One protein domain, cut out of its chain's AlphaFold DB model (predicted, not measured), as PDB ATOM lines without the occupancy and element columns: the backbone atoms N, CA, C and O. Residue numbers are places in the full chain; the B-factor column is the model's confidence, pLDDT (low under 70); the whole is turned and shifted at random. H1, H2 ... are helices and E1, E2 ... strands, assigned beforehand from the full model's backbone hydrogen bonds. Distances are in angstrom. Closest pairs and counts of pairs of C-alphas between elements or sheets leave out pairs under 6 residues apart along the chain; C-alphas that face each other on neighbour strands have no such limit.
ATOM      1  N   ARG A  34     150.360 125.611 127.273       47.81
ATOM      2  CA  ARG A  34     149.496 126.688 127.700       47.81
ATOM      3  C   ARG A  34     149.211 127.438 126.416       47.81
ATOM      4  O   ARG A  34     149.853 128.439 126.121       47.81
ATOM      5  N   GLU A  35     148.271 126.925 125.632       43.41
ATOM      6  CA  GLU A  35     147.501 127.747 124.716       43.41
ATOM      7  C   GLU A  35     146.730 128.737 125.590       43.41
ATOM      8  O   GLU A  35     145.610 128.500 126.028       43.41
ATOM      9  N   GLY A  36     147.424 129.790 126.003       51.56
ATOM     10  CA  GLY A  36     146.994 130.675 127.066       51.56
ATOM     11  C   GLY A  36     147.643 132.033 126.889       51.56
ATOM     12  O   GLY A  36     148.827 132.123 126.578       51.56
ATOM     13  N   PHE A  37     146.818 133.068 127.049       58.00
ATOM     14  CA  PHE A  37     147.161 134.484 127.164       58.00
ATOM     15  C   PHE A  37     148.527 134.893 126.574       58.00
ATOM     16  O   PHE A  37     149.497 135.065 127.300       58.00
ATOM     17  N   VAL A  38     148.640 135.113 125.267       67.94
ATOM     18  CA  VAL A  38     149.780 135.836 124.692       67.94
ATOM     19  C   VAL A  38     149.571 137.333 124.930       67.94
ATOM     20  O   VAL A  38     149.034 138.055 124.089       67.94
ATOM     21  N   VAL A  39     150.007 137.809 126.094       76.00
ATOM     22  CA  VAL A  39     149.955 139.226 126.449       76.00
ATOM     23  C   VAL A  39     151.123 139.935 125.765       76.00
ATOM     24  O   VAL A  39     152.278 139.757 126.138       76.00
ATOM     25  N   ARG A  40     150.823 140.726 124.729       84.06
ATOM     26  CA  ARG A  40     151.825 141.512 123.974       84.06
ATOM     27  C   ARG A  40     151.962 142.954 124.453       84.06
ATOM     28  O   ARG A  40     152.816 143.683 123.959       84.06
ATOM     29  N   VAL A  41     151.095 143.368 125.365       87.12
ATOM     30  CA  VAL A  41     150.972 144.742 125.845       87.12
ATOM     31  C   VAL A  41     150.929 144.744 127.359       87.12
ATOM     32  O   VAL A  41     150.390 143.826 127.974       87.12
ATOM     33  N   CYS A  42     151.511 145.772 127.961       89.44
ATOM     34  CA  CYS A  42     151.456 145.927 129.401       89.44
ATOM     35  C   CYS A  42     150.009 146.124 129.888       89.44
ATOM     36  O   CYS A  42     149.183 146.655 129.139       89.44
ATOM     37  N   PRO A  43     149.690 145.722 131.132       88.81
ATOM     38  CA  PRO A  43     148.381 145.976 131.726       88.81
ATOM     39  C   PRO A  43     147.999 147.462 131.672       88.81
ATOM     40  O   PRO A  43     148.862 148.337 131.789       88.81
ATOM     41  N   SER A  44     146.704 147.754 131.545       86.12
ATOM     42  CA  SER A  44     146.199 149.130 131.543       86.12
ATOM     43  C   SER A  44     146.684 149.914 132.770       86.12
ATOM     44  O   SER A  44     146.716 149.391 133.886       86.12
ATOM     45  N   GLY A  45     147.070 151.176 132.562       86.88
ATOM     46  CA  GLY A  45     147.604 152.041 133.622       86.88
ATOM     47  C   GLY A  45     149.072 151.785 133.982       86.88
ATOM     48  O   GLY A  45     149.541 152.297 134.993       86.88
ATOM     49  N   THR A  46     149.802 151.004 133.180       94.19
ATOM     50  CA  THR A  46     151.250 150.822 133.340       94.19
ATOM     51  C   THR A  46     152.015 151.325 132.118       94.19
ATOM     52  O   THR A  46     151.524 151.258 130.993       94.19
ATOM     53  N   ASN A  47     153.226 151.826 132.348       95.81
ATOM     54  CA  ASN A  47     154.139 152.291 131.312       95.81
ATOM     55  C   ASN A  47     155.098 151.170 130.895       95.81
ATOM     56  O   ASN A  47     155.623 150.440 131.735       95.81
ATOM     57  N   THR A  48     155.349 151.040 129.596       96.25
ATOM     58  CA  THR A  48     156.358 150.124 129.044       96.25
ATOM     59  C   THR A  48     157.731 150.788 129.032       96.25
ATOM     60  O   THR A  48     157.844 151.924 128.569       96.25
ATOM     61  N   PHE A  49     158.783 150.073 129.418       96.25
ATOM     62  CA  PHE A  49     160.162 150.495 129.159       96.25
ATOM     63  C   PHE A  49     161.061 149.288 128.883       96.25
ATOM     64  O   PHE A  49     160.693 148.155 129.196       96.25
ATOM     65  N   VAL A  50     162.208 149.525 128.247       96.19
ATOM     66  CA  VAL A  50     163.194 148.486 127.924       96.19
ATOM     67  C   VAL A  50     164.402 148.685 128.826       96.19
ATOM     68  O   VAL A  50     164.947 149.785 128.866       96.19
ATOM     69  N   THR A  51     164.791 147.647 129.559       94.62
ATOM     70  CA  THR A  51     165.972 147.692 130.426       94.62
ATOM     71  C   THR A  51     167.268 147.589 129.626       94.62
ATOM     72  O   THR A  51     167.260 147.193 128.457       94.62
ATOM     73  N   ASP A  52     168.402 147.877 130.268       93.69
ATOM     74  CA  ASP A  52     169.735 147.747 129.663       93.69
ATOM     75  C   ASP A  52     170.045 146.301 129.223       93.69
ATOM     76  O   ASP A  52     170.837 146.063 128.311       93.69
ATOM     77  N   GLU A  53     169.375 145.310 129.820       91.94
ATOM     78  CA  GLU A  53     169.458 143.898 129.433       91.94
ATOM     79  C   GLU A  53     168.576 143.533 128.226       91.94
ATOM     80  O   GLU A  53     168.584 142.377 127.789       91.94
ATOM     81  N   GLY A  54     167.814 144.489 127.689       92.69
ATOM     82  CA  GLY A  54     166.882 144.288 126.583       92.69
ATOM     83  C   GLY A  54     165.552 143.654 126.996       92.69
ATOM     84  O   GLY A  54     164.866 143.085 126.145       92.69
ATOM     85  N   GLU A  55     165.176 143.703 128.280       94.19
ATOM     86  CA  GLU A  55     163.869 143.223 128.731       94.19
ATOM     87  C   GLU A  55     162.812 144.318 128.645       94.19
ATOM     88  O   GLU A  55     163.008 145.413 129.159       94.19
ATOM     89  N   THR A  56     161.653 144.004 128.069       95.38
ATOM     90  CA  THR A  56     160.519 144.932 128.083       95.38
ATOM     91  C   THR A  56     159.710 144.722 129.359       95.38
ATOM     92  O   THR A  56     159.063 143.687 129.522       95.38
ATOM     93  N   GLN A  57     159.726 145.699 130.263       96.69
ATOM     94  CA  GLN A  57     159.057 145.636 131.563       96.69
ATOM     95  C   GLN A  57     157.880 146.616 131.652       96.69
ATOM     96  O   GLN A  57     157.852 147.655 130.990       96.69
ATOM     97  N   CYS A  58     156.902 146.269 132.491       96.81
ATOM     98  CA  CYS A  58     155.712 147.072 132.755       96.81
ATOM     99  C   CYS A  58     155.806 147.738 134.133       96.81
ATOM    100  O   CYS A  58     155.824 147.061 135.167       96.81
ATOM    101  N   CYS A  59     155.836 149.066 134.142       97.38
ATOM    102  CA  CYS A  59     155.981 149.919 135.312       97.38
ATOM    103  C   CYS A  59     154.635 150.508 135.746       97.38
ATOM    104  O   CYS A  59     153.971 151.195 134.974       97.38
ATOM    105  N   ASN A  60     154.236 150.289 136.997       96.50
ATOM    106  CA  ASN A  60     153.136 151.019 137.621       96.50
ATOM    107  C   ASN A  60     153.684 152.287 138.294       96.50
ATOM    108  O   ASN A  60     153.988 152.266 139.490       96.50
ATOM    109  N   GLY A  61     153.873 153.337 137.496       96.00
ATOM    110  CA  GLY A  61     154.500 154.606 137.868       96.00
ATOM    111  C   GLY A  61     155.128 155.282 136.650       96.00
ATOM    112  O   GLY A  61     154.937 154.826 135.520       96.00
ATOM    113  N   ASP A  62     155.891 156.346 136.875       96.81
ATOM    114  CA  ASP A  62     156.583 157.049 135.796       96.81
ATOM    115  C   ASP A  62     157.877 156.328 135.402       96.81
ATOM    116  O   ASP A  62     158.541 155.691 136.222       96.81
ATOM    117  N   VAL A  63     158.242 156.443 134.127       96.69
ATOM    118  CA  VAL A  63     159.539 155.986 133.624       96.69
ATOM    119  C   VAL A  63     160.417 157.217 133.455       96.69
ATOM    120  O   VAL A  63     160.128 158.069 132.617       96.69
ATOM    121  N   VAL A  64     161.477 157.316 134.254       97.12
ATOM    122  CA  VAL A  64     162.431 158.433 134.232       97.12
ATOM    123  C   VAL A  64     163.813 157.863 133.952       97.12
ATOM    124  O   VAL A  64     164.248 156.938 134.633       97.12
ATOM    125  N   ASP A  65     164.469 158.369 132.908       94.69
ATOM    126  CA  ASP A  65     165.807 157.940 132.477       94.69
ATOM    127  C   ASP A  65     165.952 156.420 132.266       94.69
ATOM    128  O   ASP A  65     166.985 155.831 132.561       94.69
ATOM    129  N   GLY A  66     164.899 155.768 131.762       93.06
ATOM    130  CA  GLY A  66     164.900 154.320 131.523       93.06
ATOM    131  C   GLY A  66     164.666 153.467 132.774       93.06
ATOM    132  O   GLY A  66     164.711 152.244 132.684       93.06
ATOM    133  N   TYR A  67     164.353 154.081 133.918       95.12
ATOM    134  CA  TYR A  67     164.023 153.382 135.157       95.12
ATOM    135  C   TYR A  67     162.578 153.634 135.581       95.12
ATOM    136  O   TYR A  67     162.043 154.737 135.460       95.12
ATOM    137  N   CYS A  68     161.942 152.596 136.117       97.25
ATOM    138  CA  CYS A  68     160.628 152.703 136.739       97.25
ATOM    139  C   CYS A  68     160.758 153.361 138.119       97.25
ATOM    140  O   CYS A  68     161.419 152.814 138.999       97.25
ATOM    141  N   THR A  69     160.103 154.503 138.334       97.06
ATOM    142  CA  THR A  69     160.046 155.159 139.656       97.06
ATOM    143  C   THR A  69     158.990 154.538 140.576       97.06
ATOM    144  O   THR A  69     158.967 154.817 141.774       97.06
ATOM    145  N   GLY A  70     158.113 153.694 140.021       95.56
ATOM    146  CA  GLY A  70     157.062 152.978 140.738       95.56
ATOM    147  C   GLY A  70     157.339 151.485 140.923       95.56
ATOM    148  O   GLY A  70     158.473 151.046 141.086       95.56
ATOM    149  N   ASN A  71     156.272 150.680 140.906       96.31
ATOM    150  CA  ASN A  71     156.376 149.231 141.093       96.31
ATOM    151  C   ASN A  71     156.418 148.497 139.752       96.31
ATOM    152  O   ASN A  71     155.505 148.640 138.932       96.31
ATOM    153  N   LEU A  72     157.416 147.638 139.567       96.12
ATOM    154  CA  LEU A  72     157.457 146.708 138.441       96.12
ATOM    155  C   LEU A  72     156.355 145.658 138.605       96.12
ATOM    156  O   LEU A  72     156.225 145.029 139.654       96.12
ATOM    157  N   ARG A  73     155.523 145.493 137.575       95.31
ATOM    158  CA  ARG A  73     154.369 144.583 137.609       95.31
ATOM    159  C   ARG A  73     154.678 143.238 136.975       95.31
ATOM    160  O   ARG A  73     154.387 142.202 137.563       95.31
ATOM    161  N   CYS A  74     155.213 143.269 135.762       95.44
ATOM    162  CA  CYS A  74     155.488 142.083 134.966       95.44
ATOM    163  C   CYS A  74     156.474 142.403 133.839       95.44
ATOM    164  O   CYS A  74     156.740 143.572 133.546       95.44
ATOM    165  N   THR A  75     156.994 141.356 133.203       95.88
ATOM    166  CA  THR A  75     157.809 141.457 131.988       95.88
ATOM    167  C   THR A  75     157.058 140.913 130.770       95.88
ATOM    168  O   THR A  75     156.359 139.901 130.856       95.88
ATOM    169  N   LEU A  76     157.187 141.589 129.627       93.62
ATOM    170  CA  LEU A  76     156.737 141.092 128.322       93.62
ATOM    171  C   LEU A  76     157.783 140.167 127.677       93.62
ATOM    172  O   LEU A  76     157.502 139.531 126.661       93.62
ATOM    173  N   SER A  77     158.980 140.068 128.258       92.31
ATOM    174  CA  SER A  77     159.999 139.128 127.805       92.31
ATOM    175  C   SER A  77     159.604 137.682 128.139       92.31
ATOM    176  O   SER A  77     159.126 137.406 129.240       92.31
ATOM    177  N   PRO A  78     159.870 136.715 127.239       86.00
ATOM    178  CA  PRO A  78     159.505 135.310 127.445       86.00
ATOM    179  C   PRO A  78     160.280 134.638 128.588       86.00
ATOM    180  O   PRO A  78     159.867 133.598 129.095       86.00
ATOM    181  N   LYS A  79     161.422 135.208 128.985       83.88
ATOM    182  CA  LYS A  79     162.183 134.807 130.168       83.88
ATOM    183  C   LYS A  79     162.528 136.053 130.961       83.88
ATOM    184  O   LYS A  79     163.061 137.000 130.395       83.88
ATOM    185  N   SER A  80     162.234 136.006 132.253       85.00
ATOM    186  CA  SER A  80     162.554 137.060 133.203       85.00
ATOM    187  C   SER A  80     163.895 136.775 133.865       85.00
ATOM    188  O   SER A  80     164.032 135.788 134.589       85.00
ATOM    189  N   ARG A  81     164.896 137.618 133.621       87.25
ATOM    190  CA  ARG A  81     166.150 137.645 134.387       87.25
ATOM    191  C   ARG A  81     165.980 138.419 135.689       87.25
ATOM    192  O   ARG A  81     166.643 138.105 136.668       87.25
ATOM    193  N   SER A  82     165.057 139.377 135.701       85.19
ATOM    194  CA  SER A  82     164.693 140.197 136.860       85.19
ATOM    195  C   SER A  82     163.918 139.436 137.947       85.19
ATOM    196  O   SER A  82     163.692 139.975 139.028       85.19
ATOM    197  N   GLY A  83     163.497 138.191 137.689       91.00
ATOM    198  CA  GLY A  83     162.682 137.396 138.616       91.00
ATOM    199  C   GLY A  83     161.207 137.819 138.669       91.00
ATOM    200  O   GLY A  83     160.422 137.225 139.405       91.00
ATOM    201  N   LEU A  84     160.811 138.815 137.870       93.62
ATOM    202  CA  LEU A  84     159.420 139.225 137.692       93.62
ATOM    203  C   LEU A  84     158.613 138.160 136.932       93.62
ATOM    204  O   LEU A  84     159.155 137.536 136.018       93.62
ATOM    205  N   PRO A  85     157.316 137.975 137.231       94.56
ATOM    206  CA  PRO A  85     156.458 137.113 136.425       94.56
ATOM    207  C   PRO A  85     156.277 137.687 135.014       94.56
ATOM    208  O   PRO A  85     156.337 138.904 134.800       94.56
ATOM    209  N   THR A  86     156.004 136.814 134.041       94.00
ATOM    210  CA  THR A  86     155.584 137.275 132.715       94.00
ATOM    211  C   THR A  86     154.213 137.947 132.814       94.00
ATOM    212  O   THR A  86     153.397 137.597 133.671       94.00
ATOM    213  N   CYS A  87     153.921 138.920 131.950       92.25
ATOM    214  CA  CYS A  87     152.603 139.564 131.951       92.25
ATOM    215  C   CYS A  87     151.480 138.577 131.620       92.25
ATOM    216  O   CYS A  87     150.367 138.730 132.116       92.25
ATOM    217  N   THR A  88     151.796 137.529 130.861       90.06
ATOM    218  CA  THR A  88     150.933 136.366 130.651       90.06
ATOM    219  C   THR A  88     150.594 135.661 131.961       90.06
ATOM    220  O   THR A  88     149.417 135.482 132.266       90.06
ATOM    221  N   ASP A  89     151.593 135.293 132.767       90.31
ATOM    222  CA  ASP A  89     151.356 134.610 134.044       90.31
ATOM    223  C   ASP A  89     150.590 135.500 135.026       90.31
ATOM    224  O   ASP A  89     149.683 135.031 135.719       90.31
ATOM    225  N   LEU A  90     150.906 136.801 135.044       92.19
ATOM    226  CA  LEU A  90     150.177 137.771 135.851       92.19
ATOM    227  C   LEU A  90     148.702 137.840 135.425       92.19
ATOM    228  O   LEU A  90     147.830 137.709 136.283       92.19
ATOM    229  N   ALA A  91     148.416 137.965 134.127       89.75
ATOM    230  CA  ALA A  91     147.052 138.005 133.603       89.75
ATOM    231  C   ALA A  91     146.276 136.715 133.909       89.75
ATOM    232  O   ALA A  91     145.139 136.786 134.369       89.75
ATOM    233  N   ILE A  92     146.902 135.543 133.744       89.38
ATOM    234  CA  ILE A  92     146.300 134.245 134.088       89.38
ATOM    235  C   ILE A  92     145.950 134.190 135.577       89.38
ATOM    236  O   ILE A  92     144.843 133.794 135.937       89.38
ATOM    237  N   SER A  93     146.875 134.595 136.453       92.00
ATOM    238  CA  SER A  93     146.646 134.557 137.902       92.00
ATOM    239  C   SER A  93     145.539 135.519 138.347       92.00
ATOM    240  O   SER A  93     144.711 135.159 139.185       92.00
ATOM    241  N   GLN A  94     145.469 136.710 137.746       92.25
ATOM    242  CA  GLN A  94     144.406 137.679 138.001       92.25
ATOM    243  C   GLN A  94     143.060 137.173 137.487       92.25
ATOM    244  O   GLN A  94     142.088 137.189 138.237       92.25
ATOM    245  N   ALA A  95     143.006 136.657 136.257       92.25
ATOM    246  CA  ALA A  95     141.799 136.059 135.696       92.25
ATOM    247  C   ALA A  95     141.304 134.885 136.552       92.25
ATOM    248  O   ALA A  95     140.110 134.782 136.805       92.25
ATOM    249  N   ALA A  96     142.200 134.043 137.075       93.25
ATOM    250  CA  ALA A  96     141.834 132.955 137.980       93.25
ATOM    251  C   ALA A  96     141.263 133.465 139.317       93.25
ATOM    252  O   ALA A  96     140.269 132.929 139.803       93.25
ATOM    253  N   ALA A  97     141.845 134.519 139.899       94.75
ATOM    254  CA  ALA A  97     141.341 135.126 141.134       94.75
ATOM    255  C   ALA A  97     139.968 135.797 140.938       94.75
ATOM    256  O   ALA A  97     139.072 135.669 141.779       94.75
ATOM    257  N   VAL A  98     139.774 136.484 139.809       93.50
ATOM    258  CA  VAL A  98     138.474 137.064 139.440       93.50
ATOM    259  C   VAL A  98     137.465 135.956 139.147       93.50
ATOM    260  O   VAL A  98     136.347 136.010 139.647       93.50
ATOM    261  N   GLY A  99     137.872 134.910 138.430       95.44
ATOM    262  CA  GLY A  99     137.051 133.733 138.163       95.44
ATOM    263  C   GLY A  99     136.549 133.081 139.446       95.44
ATOM    264  O   GLY A  99     135.353 132.879 139.612       95.44
TER     265      GLY A  99
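This is residues 34 to 99 of the 296 residues of an uncharacterized protein of viral metagenome (UniProt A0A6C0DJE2). Picture a small sheet of three strands, E1, E2 and E3, with a single helix, H1, that grazes it near E3 at its beginning and sticks out with residues 93 to 99. A long stretch with no named element, residues 34 to 46, leads into the sheet. The 66 printed residues hold E1, E2, E3 and H1 in that order; the sheet runs E1, E2, E3, antiparallel throughout, and the class is mixed, with 27 residues in named elements, under half. The whole is compact, with a radius of gyration of the C-alphas of 11.8 A, yet elongated, spanning 37 by 22 by 18 A.

Go first to E1, residues 47 to 50, and E2, residues 56 to 60, an antiparallel hairpin at 147 degrees; N 47 and O 59 are 2.8 A apart, within hydrogen-bond range. E3, residues 71 to 75, forms the next hairpin with E2 at 149 degrees, with N 58 and O 74 at 2.9 A. The three make a meander, each strand the antiparallel neighbour of the one before. H1, residues 87 to 99, is on the sheet but only grazes it, with residues 87 to 91; its closest C-alphas to E3 are those of Cys 74 and Cys 87, 4.9 A apart. In H1 every O i to N i+4 pair is within hydrogen-bond range.

Find C-alpha 47 at (154.139, 152.291, 131.312), where E1 begins its 10.4 A. E2 covers 13.5 A and E3 12.1 A. H1 runs 17.7 A to C-alpha 99 at (137.051, 133.733, 138.163).

The C-alphas of Asp 65 and Gly 99 are the farthest apart, 38.0 A. The printed part has no cut; the link from E3 to H1 is long. Residues 34 to 38 have pLDDT under 70.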